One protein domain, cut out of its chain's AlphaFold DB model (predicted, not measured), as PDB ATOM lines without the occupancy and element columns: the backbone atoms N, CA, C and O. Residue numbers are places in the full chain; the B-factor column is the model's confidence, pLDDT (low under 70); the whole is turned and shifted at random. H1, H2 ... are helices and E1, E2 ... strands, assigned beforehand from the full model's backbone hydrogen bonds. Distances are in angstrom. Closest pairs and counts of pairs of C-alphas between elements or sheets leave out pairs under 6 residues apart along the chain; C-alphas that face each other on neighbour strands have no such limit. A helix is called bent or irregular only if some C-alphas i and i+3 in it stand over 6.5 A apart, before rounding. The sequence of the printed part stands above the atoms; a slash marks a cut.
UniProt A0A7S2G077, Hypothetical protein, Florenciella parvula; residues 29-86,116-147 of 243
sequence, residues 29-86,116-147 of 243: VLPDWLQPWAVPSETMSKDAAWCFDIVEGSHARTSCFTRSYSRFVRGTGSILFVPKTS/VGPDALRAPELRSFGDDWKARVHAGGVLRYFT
ATOM      1  N   VAL A  29     -34.893  28.606  52.893       73.00
ATOM      2  CA  VAL A  29     -34.737  29.067  51.492       73.00
ATOM      3  C   VAL A  29     -33.777  30.249  51.346       73.00
ATOM      4  O   VAL A  29     -33.104  30.384  50.325       73.00
ATOM      5  N   LEU A  30     -33.703  31.123  52.354       84.38
ATOM      6  CA  LEU A  30     -32.820  32.290  52.344       84.38
ATOM      7  C   LEU A  30     -31.753  32.156  53.440       84.38
ATOM      8  O   LEU A  30     -32.081  31.808  54.570       84.38
ATOM      9  N   PRO A  31     -30.484  32.489  53.159       89.06
ATOM     10  CA  PRO A  31     -29.481  32.662  54.206       89.06
ATOM     11  C   PRO A  31     -29.923  33.696  55.253       89.06
ATOM     12  O   PRO A  31     -30.562  34.682  54.886       89.06
ATOM     13  N   ASP A  32     -29.499  33.544  56.510       89.88
ATOM     14  CA  ASP A  32     -29.885  34.413  57.643       89.88
ATOM     15  C   ASP A  32     -29.776  35.913  57.344       89.88
ATOM     16  O   ASP A  32     -30.661  36.700  57.662       89.88
ATOM     17  N   TRP A  33     -28.712  36.319  56.655       88.88
ATOM     18  CA  TRP A  33     -28.461  37.718  56.308       88.88
ATOM     19  C   TRP A  33     -29.397  38.284  55.231       88.88
ATOM     20  O   TRP A  33     -29.467  39.502  55.053       88.88
ATOM     21  N   LEU A  34     -30.108  37.414  54.510       93.56
ATOM     22  CA  LEU A  34     -31.141  37.783  53.547       93.56
ATOM     23  C   LEU A  34     -32.558  37.733  54.123       93.56
ATOM     24  O   LEU A  34     -33.447  38.355  53.546       93.56
ATOM     25  N   GLN A  35     -32.767  37.062  55.258       92.06
ATOM     26  CA  GLN A  35     -34.077  36.964  55.910       92.06
ATOM     27  C   GLN A  35     -34.739  38.332  56.168       92.06
ATOM     28  O   GLN A  35     -35.922  38.467  55.856       92.06
ATOM     29  N   PRO A  36     -34.017  39.393  56.603       94.31
ATOM     30  CA  PRO A  36     -34.609  40.724  56.794       94.31
ATOM     31  C   PRO A  36     -35.195  41.361  55.528       94.31
ATOM     32  O   PRO A  36     -35.935  42.339  55.613       94.31
ATOM     33  N   TRP A  37     -34.833  40.843  54.352       96.25
ATOM     34  CA  TRP A  37     -35.263  41.366  53.059       96.25
ATOM     35  C   TRP A  37     -36.397  40.553  52.440       96.25
ATOM     36  O   TRP A  37     -36.894  40.950  51.387       96.25
ATOM     37  N   ALA A  38     -36.819  39.444  53.056       95.75
ATOM     38  CA  ALA A  38     -38.001  38.709  52.624       95.75
ATOM     39  C   ALA A  38     -39.228  39.637  52.611       95.75
ATOM     40  O   ALA A  38     -39.388  40.487  53.489       95.75
ATOM     41  N   VAL A  39     -40.095  39.499  51.605       95.31
ATOM     42  CA  VAL A  39     -41.340  40.273  51.559       95.31
ATOM     43  C   VAL A  39     -42.237  39.795  52.709       95.31
ATOM     44  O   VAL A  39     -42.565  38.608  52.749       95.31
ATOM     45  N   PRO A  40     -42.655  40.676  53.640       93.94
ATOM     46  CA  PRO A  40     -43.459  40.259  54.784       93.94
ATOM     47  C   PRO A  40     -44.793  39.650  54.354       93.94
ATOM     48  O   PRO A  40     -45.449  40.164  53.441       93.94
ATOM     49  N   SER A  41     -45.258  38.624  55.070       91.38
ATOM     50  CA  SER A  41     -46.554  37.980  54.803       91.38
ATOM     51  C   SER A  41     -47.722  38.971  54.849       91.38
ATOM     52  O   SER A  41     -48.652  38.864  54.056       91.38
ATOM     53  N   GLU A  42     -47.645  39.990  55.712       92.62
ATOM     54  CA  GLU A  42     -48.631  41.079  55.787       92.62
ATOM     55  C   GLU A  42     -48.662  41.948  54.516       92.62
ATOM     56  O   GLU A  42     -49.692  42.504  54.146       92.62
ATOM     57  N   THR A  43     -47.532  42.080  53.818       92.38
ATOM     58  CA  THR A  43     -47.502  42.763  52.519       92.38
ATOM     59  C   THR A  43     -48.117  41.880  51.441       92.38
ATOM     60  O   THR A  43     -48.897  42.375  50.633       92.38
ATOM     61  N   MET A  44     -47.825  40.574  51.461       90.94
ATOM     62  CA  MET A  44     -48.363  39.602  50.501       90.94
ATOM     63  C   MET A  44     -49.864  39.328  50.662       90.94
ATOM     64  O   MET A  44     -50.518  38.946  49.693       90.94
ATOM     65  N   SER A  45     -50.431  39.525  51.855       90.50
ATOM     66  CA  SER A  45     -51.869  39.341  52.085       90.50
ATOM     67  C   SER A  45     -52.725  40.445  51.457       90.50
ATOM     68  O   SER A  45     -53.902  40.212  51.180       90.50
ATOM     69  N   LYS A  46     -52.145  41.622  51.189       91.44
ATOM     70  CA  LYS A  46     -52.826  42.781  50.593       91.44
ATOM     71  C   LYS A  46     -52.995  42.594  49.090       91.44
ATOM     72  O   LYS A  46     -52.068  42.173  48.405       91.44
ATOM     73  N   ASP A  47     -54.128  43.027  48.544       89.94
ATOM     74  CA  ASP A  47     -54.378  42.917  47.098       89.94
ATOM     75  C   ASP A  47     -53.431  43.784  46.263       89.94
ATOM     76  O   ASP A  47     -53.116  43.456  45.123       89.94
ATOM     77  N   ALA A  48     -52.862  44.830  46.869       90.12
ATOM     78  CA  ALA A  48     -51.796  45.618  46.266       90.12
ATOM     79  C   ALA A  48     -50.579  44.768  45.851       90.12
ATOM     80  O   ALA A  48     -49.918  45.139  44.881       90.12
ATOM     81  N   ALA A  49     -50.304  43.631  46.516       91.00
ATOM     82  CA  ALA A  49     -49.226  42.702  46.152       91.00
ATOM     83  C   ALA A  49     -49.353  42.166  44.715       91.00
ATOM     84  O   ALA A  49     -48.354  41.776  44.113       91.00
ATOM     85  N   TRP A  50     -50.550  42.238  44.120       88.88
ATOM     86  CA  TRP A  50     -50.783  41.935  42.710       88.88
ATOM     87  C   TRP A  50     -49.858  42.731  41.787       88.88
ATOM     88  O   TRP A  50     -49.429  42.246  40.746       88.88
ATOM     89  N   CYS A  51     -49.535  43.963  42.183       90.88
ATOM     90  CA  CYS A  51     -48.783  44.912  41.376       90.88
ATOM     91  C   CYS A  51     -47.263  44.761  41.505       90.88
ATOM     92  O   CYS A  51     -46.542  45.582  40.938       90.88
ATOM     93  N   PHE A  52     -46.763  43.778  42.261       92.94
ATOM     94  CA  PHE A  52     -45.329  43.519  42.296       92.94
ATOM     95  C   PHE A  52     -44.823  43.128  40.908       92.94
ATOM     96  O   PHE A  52     -45.285  42.148  40.317       92.94
ATOM     97  N   ASP A  53     -43.829  43.873  40.440       93.25
ATOM     98  CA  ASP A  53     -42.946  43.461  39.358       93.25
ATOM     99  C   ASP A  53     -41.899  42.497  39.929       93.25
ATOM    100  O   ASP A  53     -41.170  42.847  40.860       93.25
ATOM    101  N   ILE A  54     -41.866  41.266  39.428       93.44
ATOM    102  CA  ILE A  54     -41.064  40.177  39.993       93.44
ATOM    103  C   ILE A  54     -40.069  39.717  38.938       93.44
ATOM    104  O   ILE A  54     -40.433  39.463  37.792       93.44
ATOM    105  N   VAL A  55     -38.814  39.585  39.352       93.12
ATOM    106  CA  VAL A  55     -37.706  39.145  38.505       93.12
ATOM    107  C   VAL A  55     -36.970  37.979  39.157       93.12
ATOM    108  O   VAL A  55     -37.041  37.778  40.369       93.12
ATOM    109  N   GLU A  56     -36.226  37.220  38.360       90.62
ATOM    110  CA  GLU A  56     -35.287  36.194  38.833       90.62
ATOM    111  C   GLU A  56     -33.840  36.647  38.571       90.62
ATOM    112  O   GLU A  56     -33.599  37.551  37.775       90.62
ATOM    113  N   GLY A  57     -32.852  35.999  39.195       87.81
ATOM    114  CA  GLY A  57     -31.430  36.274  38.951       87.81
ATOM    115  C   GLY A  57     -30.963  36.050  37.504       87.81
ATOM    116  O   GLY A  57     -29.906  36.546  37.132       87.81
ATOM    117  N   SER A  58     -31.744  35.334  36.691       85.75
ATOM    118  CA  SER A  58     -31.525  35.140  35.252       85.75
ATOM    119  C   SER A  58     -31.971  36.337  34.396       85.75
ATOM    120  O   SER A  58     -31.579  36.445  33.235       85.75
ATOM    121  N   HIS A  59     -32.798  37.240  34.936       89.56
ATOM    122  CA  HIS A  59     -33.359  38.350  34.173       89.56
ATOM    123  C   HIS A  59     -32.323  39.455  33.947       89.56
ATOM    124  O   HIS A  59     -31.638  39.894  34.866       89.56
ATOM    125  N   ALA A  60     -32.283  39.979  32.722       89.81
ATOM    126  CA  ALA A  60     -31.397  41.079  32.330       89.81
ATOM    127  C   ALA A  60     -32.010  42.480  32.539       89.81
ATOM    128  O   ALA A  60     -31.444  43.475  32.090       89.81
ATOM    129  N   ARG A  61     -33.187  42.577  33.174       92.12
ATOM    130  CA  ARG A  61     -33.894  43.846  33.405       92.12
ATOM    131  C   ARG A  61     -34.569  43.883  34.770       92.12
ATOM    132  O   ARG A  61     -35.053  42.861  35.246       92.12
ATOM    133  N   THR A  62     -34.668  45.083  35.331       95.56
ATOM    134  CA  THR A  62     -35.499  45.410  36.496       95.56
ATOM    135  C   THR A  62     -36.221  46.734  36.244       95.56
ATOM    136  O   THR A  62     -35.785  47.545  35.426       95.56
ATOM    137  N   SER A  63     -37.306  46.984  36.968       95.56
ATOM    138  CA  SER A  63     -37.934  48.300  37.072       95.56
ATOM    139  C   SER A  63     -37.030  49.294  37.811       95.56
ATOM    140  O   SER A  63     -36.130  48.910  38.563       95.56
ATOM    141  N   CYS A  64     -37.298  50.588  37.615       96.38
ATOM    142  CA  CYS A  64     -36.608  51.676  38.307       96.38
ATOM    143  C   CYS A  64     -36.843  51.613  39.825       96.38
ATOM    144  O   CYS A  64     -37.987  51.514  40.274       96.38
ATOM    145  N   PHE A  65     -35.764  51.712  40.607       97.88
ATOM    146  CA  PHE A  65     -35.833  51.813  42.064       97.88
ATOM    147  C   PHE A  65     -36.102  53.256  42.482       97.88
ATOM    148  O   PHE A  65     -35.302  54.147  42.207       97.88
ATOM    149  N   THR A  66     -37.211  53.491  43.180       97.56
ATOM    150  CA  THR A  66     -37.584  54.831  43.652       97.56
ATOM    151  C   THR A  66     -37.256  55.021  45.127       97.56
ATOM    152  O   THR A  66     -36.999  54.069  45.867       97.56
ATOM    153  N   ARG A  67     -37.333  56.273  45.595       96.56
ATOM    154  CA  ARG A  67     -37.166  56.642  47.012       96.56
ATOM    155  C   ARG A  67     -38.006  55.778  47.965       96.56
ATOM    156  O   ARG A  67     -37.628  55.583  49.118       96.56
ATOM    157  N   SER A  68     -39.161  55.308  47.504       96.31
ATOM    158  CA  SER A  68     -40.128  54.578  48.321       96.31
ATOM    159  C   SER A  68     -40.070  53.059  48.133       96.31
ATOM    160  O   SER A  68     -41.009  52.363  48.535       96.31
ATOM    161  N   TYR A  69     -38.998  52.540  47.528       97.62
ATOM    162  CA  TYR A  69     -38.754  51.104  47.454       97.62
ATOM    163  C   TYR A  69     -38.822  50.460  48.848       97.62
ATOM    164  O   TYR A  69     -38.489  51.093  49.850       97.62
ATOM    165  N   SER A  70     -39.343  49.232  48.902       94.50
ATOM    166  CA  SER A  70     -39.701  48.490  50.123       94.50
ATOM    167  C   SER A  70     -40.834  49.076  50.987       94.50
ATOM    168  O   SER A  70     -41.154  48.498  52.024       94.50
ATOM    169  N   ARG A  71     -41.447  50.210  50.608       92.62
ATOM    170  CA  ARG A  71     -42.580  50.822  51.338       92.62
ATOM    171  C   ARG A  71     -43.894  50.736  50.578       92.62
ATOM    172  O   ARG A  71     -44.926  50.471  51.186       92.62
ATOM    173  N   PHE A  72     -43.862  50.982  49.271       93.31
ATOM    174  CA  PHE A  72     -45.026  50.807  48.404       93.31
ATOM    175  C   PHE A  72     -44.765  49.703  47.393       93.31
ATOM    176  O   PHE A  72     -43.629  49.494  46.969       93.31
ATOM    177  N   VAL A  73     -45.837  49.017  47.007       91.50
ATOM    178  CA  VAL A  73     -45.770  47.881  46.088       91.50
ATOM    179  C   VAL A  73     -45.613  48.341  44.641       91.50
ATOM    180  O   VAL A  73     -44.673  47.958  43.953       91.50
ATOM    181  N   ARG A  74     -46.545  49.171  44.165       92.00
ATOM    182  CA  ARG A  74     -46.634  49.520  42.749       92.00
ATOM    183  C   ARG A  74     -45.585  50.561  42.368       92.00
ATOM    184  O   ARG A  74     -45.510  51.618  42.990       92.00
ATOM    185  N   GLY A  75     -44.843  50.287  41.295       91.56
ATOM    186  CA  GLY A  75     -44.004  51.278  40.614       91.56
ATOM    187  C   GLY A  75     -42.807  51.782  41.423       91.56
ATOM    188  O   GLY A  75     -42.320  52.877  41.160       91.56
ATOM    189  N   THR A  76     -42.346  51.030  42.427       96.00
ATOM    190  CA  THR A  76     -41.186  51.428  43.243       96.00
ATOM    191  C   THR A  76     -39.902  50.672  42.920       96.00
ATOM    192  O   THR A  76     -38.848  51.067  43.413       96.00
ATOM    193  N   GLY A  77     -39.985  49.614  42.113       96.56
ATOM    194  CA  GLY A  77     -38.874  48.750  41.718       96.56
ATOM    195  C   GLY A  77     -39.297  47.283  41.693       96.56
ATOM    196  O   GLY A  77     -40.335  46.924  42.252       96.56
ATOM    197  N   SER A  78     -38.494  46.433  41.055       96.94
ATOM    198  CA  SER A  78     -38.744  44.987  41.049       96.94
ATOM    199  C   SER A  78     -38.406  44.355  42.398       96.94
ATOM    200  O   SER A  78     -37.581  44.873  43.157       96.94
ATOM    201  N   ILE A  79     -38.979  43.192  42.680       96.62
ATOM    202  CA  ILE A  79     -38.550  42.290  43.758       96.62
ATOM    203  C   ILE A  79     -38.003  40.989  43.168       96.62
ATOM    204  O   ILE A  79     -38.299  40.646  42.026       96.62
ATOM    205  N   LEU A  80     -37.190  40.271  43.937       94.88
ATOM    206  CA  LEU A  80     -36.535  39.051  43.488       94.88
ATOM    207  C   LEU A  80     -37.312  37.814  43.945       94.88
ATOM    208  O   LEU A  80     -37.599  37.662  45.134       94.88
ATOM    209  N   PHE A  81     -37.582  36.908  43.014       93.00
ATOM    210  CA  PHE A  81     -37.985  35.542  43.314       93.00
ATOM    211  C   PHE A  81     -36.749  34.665  43.521       93.00
ATOM    212  O   PHE A  81     -35.845  34.627  42.685       93.00
ATOM    213  N   VAL A  82     -36.713  33.955  44.647       90.69
ATOM    214  CA  VAL A  82     -35.671  32.985  44.983       90.69
ATOM    215  C   VAL A  82     -36.304  31.592  45.013       90.69
ATOM    216  O   VAL A  82     -37.085  31.312  45.928       90.69
ATOM    217  N   PRO A  83     -36.014  30.721  44.028       86.62
ATOM    218  CA  PRO A  83     -36.576  29.377  43.987       86.62
ATOM    219  C   PRO A  83     -36.095  28.544  45.177       86.62
ATOM    220  O   PRO A  83     -34.940  28.638  45.594       86.62
ATOM    221  N   LYS A  84     -36.974  27.686  45.701       85.00
ATOM    222  CA  LYS A  84     -36.583  26.652  46.661       85.00
ATOM    223  C   LYS A  84     -35.695  25.657  45.926       85.00
ATOM    224  O   LYS A  84     -36.116  25.061  44.936       85.00
ATOM    225  N   THR A  85     -34.475  25.457  46.405       74.44
ATOM    226  CA  THR A  85     -33.645  24.348  45.939       74.44
ATOM    227  C   THR A  85     -34.257  23.059  46.474       74.44
ATOM    228  O   THR A  85     -34.022  22.690  47.622       74.44
ATOM    229  N   SER A  86     -35.078  22.379  45.673       61.38
ATOM    230  CA  SER A  86     -35.358  20.965  45.910       61.38
ATOM    231  C   SER A  86     -34.015  20.247  45.841       61.38
ATOM    232  O   SER A  86     -33.302  20.384  44.847       61.38
ATOM    233  N   VAL A 116     -41.369  27.906  39.630       64.25
ATOM    234  CA  VAL A 116     -41.912  29.220  39.933       64.25
ATOM    235  C   VAL A 116     -43.401  29.166  39.619       64.25
ATOM    236  O   VAL A 116     -43.784  28.624  38.581       64.25
ATOM    237  N   GLY A 117     -44.242  29.692  40.509       64.69
ATOM    238  CA  GLY A 117     -45.679  29.758  40.256       64.69
ATOM    239  C   GLY A 117     -45.988  30.422  38.899       64.69
ATOM    240  O   GLY A 117     -45.270  31.339  38.487       64.69
ATOM    241  N   PRO A 118     -47.032  29.962  38.185       67.69
ATOM    242  CA  PRO A 118     -47.245  30.264  36.764       67.69
ATOM    243  C   PRO A 118     -47.412  31.761  36.466       67.69
ATOM    244  O   PRO A 118     -47.200  32.194  35.337       67.69
ATOM    245  N   ASP A 119     -47.758  32.558  37.480       75.00
ATOM    246  CA  ASP A 119     -47.981  33.996  37.351       75.00
ATOM    247  C   ASP A 119     -46.838  34.859  37.898       75.00
ATOM    248  O   ASP A 119     -46.843  36.069  37.674       75.00
ATOM    249  N   ALA A 120     -45.846  34.282  38.587       72.31
ATOM    250  CA  ALA A 120     -44.831  35.075  39.283       72.31
ATOM    251  C   ALA A 120     -44.021  35.951  38.318       72.31
ATOM    252  O   ALA A 120     -43.888  37.146  38.542       72.31
ATOM    253  N   LEU A 121     -43.536  35.377  37.213       78.50
ATOM    254  CA  LEU A 121     -42.685  36.074  36.234       78.50
ATOM    255  C   LEU A 121     -43.484  36.768  35.127       78.50
ATOM    256  O   LEU A 121     -42.917  37.350  34.202       78.50
ATOM    257  N   ARG A 122     -44.816  36.711  35.201       79.88
ATOM    258  CA  ARG A 122     -45.688  37.440  34.284       79.88
ATOM    259  C   ARG A 122     -45.828  38.871  34.780       79.88
ATOM    260  O   ARG A 122     -45.947  39.114  35.987       79.88
ATOM    261  N   ALA A 123     -45.845  39.807  33.835       77.00
ATOM    262  CA  ALA A 123     -46.169  41.193  34.134       77.00
ATOM    263  C   ALA A 123     -47.561  41.264  34.799       77.00
ATOM    264  O   ALA A 123     -48.430  40.470  34.425       77.00
ATOM    265  N   PRO A 124     -47.790  42.158  35.779       78.25
ATOM    266  CA  PRO A 124     -49.047  42.219  36.528       78.25
ATOM    267  C   PRO A 124     -50.311  42.272  35.658       78.25
ATOM    268  O   PRO A 124     -51.325  41.674  36.004       78.25
ATOM    269  N   GLU A 125     -50.245  42.956  34.520       78.62
ATOM    270  CA  GLU A 125     -51.317  43.092  33.532       78.62
ATOM    271  C   GLU A 125     -51.622  41.806  32.748       78.62
ATOM    272  O   GLU A 125     -52.692  41.688  32.158       78.62
ATOM    273  N   LEU A 126     -50.706  40.834  32.750       79.25
ATOM    274  CA  LEU A 126     -50.869  39.542  32.081       79.25
ATOM    275  C   LEU A 126     -51.332  38.434  33.035       79.25
ATOM    276  O   LEU A 126     -51.593  37.323  32.579       79.25
ATOM    277  N   ARG A 127     -51.405  38.688  34.345       82.75
ATOM    278  CA  ARG A 127     -51.823  37.692  35.343       82.75
ATOM    279  C   ARG A 127     -53.346  37.515  35.324       82.75
ATOM    280  O   ARG A 127     -54.088  38.465  35.089       82.75
ATOM    281  N   SER A 128     -53.825  36.307  35.612       76.44
ATOM    282  CA  SER A 128     -55.266  36.010  35.687       76.44
ATOM    283  C   SER A 128     -55.778  36.183  37.116       76.44
ATOM    284  O   SER A 128     -55.251  35.564  38.035       76.44
ATOM    285  N   PHE A 129     -56.765  37.047  37.354       73.50
ATOM    286  CA  PHE A 129     -57.272  37.262  38.716       73.50
ATOM    287  C   PHE A 129     -58.143  36.071  39.159       73.50
ATOM    288  O   PHE A 129     -58.968  35.596  38.384       73.50
ATOM    289  N   GLY A 130     -57.942  35.574  40.381       76.62
ATOM    290  CA  GLY A 130     -58.686  34.452  40.972       76.62
ATOM    291  C   GLY A 130     -58.225  34.180  42.404       76.62
ATOM    292  O   GLY A 130     -57.130  34.600  42.760       76.62
ATOM    293  N   ASP A 131     -59.023  33.511  43.235       75.31
ATOM    294  CA  ASP A 131     -58.801  33.426  44.695       75.31
ATOM    295  C   ASP A 131     -57.427  32.860  45.111       75.31
ATOM    296  O   ASP A 131     -56.884  33.195  46.165       75.31
ATOM    297  N   ASP A 132     -56.812  32.049  44.256       82.31
ATOM    298  CA  ASP A 132     -55.508  31.413  44.444       82.31
ATOM    299  C   ASP A 132     -54.328  32.215  43.854       82.31
ATOM    300  O   ASP A 132     -53.177  31.775  43.938       82.31
ATOM    301  N   TRP A 133     -54.559  33.411  43.293       83.31
ATOM    302  CA  TRP A 133     -53.514  34.184  42.609       83.31
ATOM    303  C   TRP A 133     -52.303  34.469  43.497       83.31
ATOM    304  O   TRP A 133     -51.165  34.430  43.028       83.31
ATOM    305  N   LYS A 134     -52.535  34.712  44.795       86.38
ATOM    306  CA  LYS A 134     -51.464  34.960  45.768       86.38
ATOM    307  C   LYS A 134     -50.508  33.776  45.768       86.38
ATOM    308  O   LYS A 134     -49.310  33.981  45.595       86.38
ATOM    309  N   ALA A 135     -51.030  32.552  45.866       83.75
ATOM    310  CA  ALA A 135     -50.231  31.332  45.821       83.75
ATOM    311  C   ALA A 135     -49.492  31.188  44.483       83.75
ATOM    312  O   ALA A 135     -48.293  30.919  44.478       83.75
ATOM    313  N   ARG A 136     -50.147  31.464  43.349       81.75
ATOM    314  CA  ARG A 136     -49.520  31.360  42.015       81.75
ATOM    315  C   ARG A 136     -48.379  32.350  41.760       81.75
ATOM    316  O   ARG A 136     -47.604  32.135  40.833       81.75
ATOM    317  N   VAL A 137     -48.245  33.404  42.567       83.06
ATOM    318  CA  VAL A 137     -47.173  34.408  42.441       83.06
ATOM    319  C   VAL A 137     -45.928  34.073  43.279       83.06
ATOM    320  O   VAL A 137     -44.841  34.547  42.967       83.06
ATOM    321  N   HIS A 138     -46.040  33.246  44.324       81.12
ATOM    322  CA  HIS A 138     -44.888  32.884  45.173       81.12
ATOM    323  C   HIS A 138     -44.739  31.379  45.449       81.12
ATOM    324  O   HIS A 138     -43.878  30.977  46.235       81.12
ATOM    325  N   ALA A 139     -45.527  30.527  44.788       83.12
ATOM    326  CA  ALA A 139     -45.344  29.082  44.825       83.12
ATOM    327  C   ALA A 139     -43.930  28.696  44.361       83.12
ATOM    328  O   ALA A 139     -43.394  29.261  43.408       83.12
ATOM    329  N   GLY A 140     -43.333  27.723  45.054       82.06
ATOM    330  CA  GLY A 140     -42.017  27.183  44.706       82.06
ATOM    331  C   GLY A 140     -40.814  28.028  45.142       82.06
ATOM    332  O   GLY A 140     -39.684  27.633  44.873       82.06
ATOM    333  N   GLY A 141     -41.007  29.143  45.858       88.38
ATOM    334  CA  GLY A 141     -39.907  30.039  46.240       88.38
ATOM    335  C   GLY A 141     -40.213  30.975  47.400       88.38
ATOM    336  O   GLY A 141     -41.187  30.798  48.133       88.38
ATOM    337  N   VAL A 142     -39.339  31.966  47.562       90.56
ATOM    338  CA  VAL A 142     -39.505  33.115  48.454       90.56
ATOM    339  C   VAL A 142     -39.322  34.392  47.644       90.56
ATOM    340  O   VAL A 142     -38.412  34.496  46.825       90.56
ATOM    341  N   LEU A 143     -40.181  35.378  47.892       93.81
ATOM    342  CA  LEU A 143     -40.032  36.726  47.358       93.81
ATOM    343  C   LEU A 143     -39.244  37.587  48.347       93.81
ATOM    344  O   LEU A 143     -39.527  37.574  49.546       93.81
ATOM    345  N   ARG A 144     -38.283  38.368  47.853       95.94
ATOM    346  CA  ARG A 144     -37.514  39.318  48.667       95.94
ATOM    347  C   ARG A 144     -37.256  40.631  47.941       95.94
ATOM    348  O   ARG A 144     -37.158  40.671  46.717       95.94
ATOM    349  N   TYR A 145     -37.065  41.698  48.699       98.06
ATOM    350  CA  TYR A 145     -36.520  42.944  48.180       98.06
ATOM    351  C   TYR A 145     -35.038  42.779  47.810       98.06
ATOM    352  O   TYR A 145     -34.309  41.961  48.389       98.06
ATOM    353  N   PHE A 146     -34.576  43.587  46.857       97.75
ATOM    354  CA  PHE A 146     -33.149  43.808  46.657       97.75
ATOM    355  C   PHE A 146     -32.579  44.537  47.873       97.75
ATOM    356  O   PHE A 146     -33.182  45.478  48.385       97.75
ATOM    357  N   THR A 147     -31.399  44.136  48.329       96.88
ATOM    358  CA  THR A 147     -30.689  44.846  49.397       96.88
ATOM    359  C   THR A 147     -30.195  46.211  48.894       96.88
ATOM    360  O   THR A 147     -29.934  46.369  47.697       96.88
TER     361      THR A 147
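This is residues 29 to 86 and 116 to 147 of the 243 residues of the protein "Hypothetical protein" of Florenciella parvula (UniProt A0A7S2G077). With little regular structure, this is a short antiparallel ladder of two strands, E1 and E2, near the middle, with four short helices and long loops round it. Named elements, in order H1 H2 H3 E1 H4 E2, hold 30 of the 90 printed residues, class mixed. It is compact, radius of gyration of the C-alphas 12.3 A, spanning 35 by 34 by 29 A.

The closest C-alphas of H1, residues 32 to 37, and E2, residues 141 to 144, are Trp 37 and Arg 144, 5.3 A apart. H2, residues 41 to 44, and H3, residues 47 to 51, are close but not clearly touching; their closest C-alphas, Thr 43 and Ala 49, are 6.6 A apart. H3 is close but not clearly touching H4, residues 133 to 138; their closest C-alphas, Trp 50 and Lys 134, are 7.6 A apart. E1, residues 79 to 83, is antiparallel to E2; N 80 and O 144, 2.8 A apart, are within hydrogen-bond range. O i to N i+4 pairs within range are 0 of 2 in H1, 0 of 1 in H3 and 1 of 2 in H4, with O i to N i+3 pairs 2 of 3 in H1 and 2 of 2 in H3; H2 is too short.

H1, 9.9 A long, begins at C-alpha 32 (-29.885, 34.413, 57.643) and is only just irregular: C-alphas 33 and 36 are 6.9 A apart. E1 is 13.1 A long; E2 ends at C-alpha 144 (-37.514, 39.318, 48.667).

Residues 87 to 115 are cut out, with C-alphas 86 and 116 12.1 A apart. H3 to E1 is a long link. Residues 86 and 116 to 118 have pLDDT under 70.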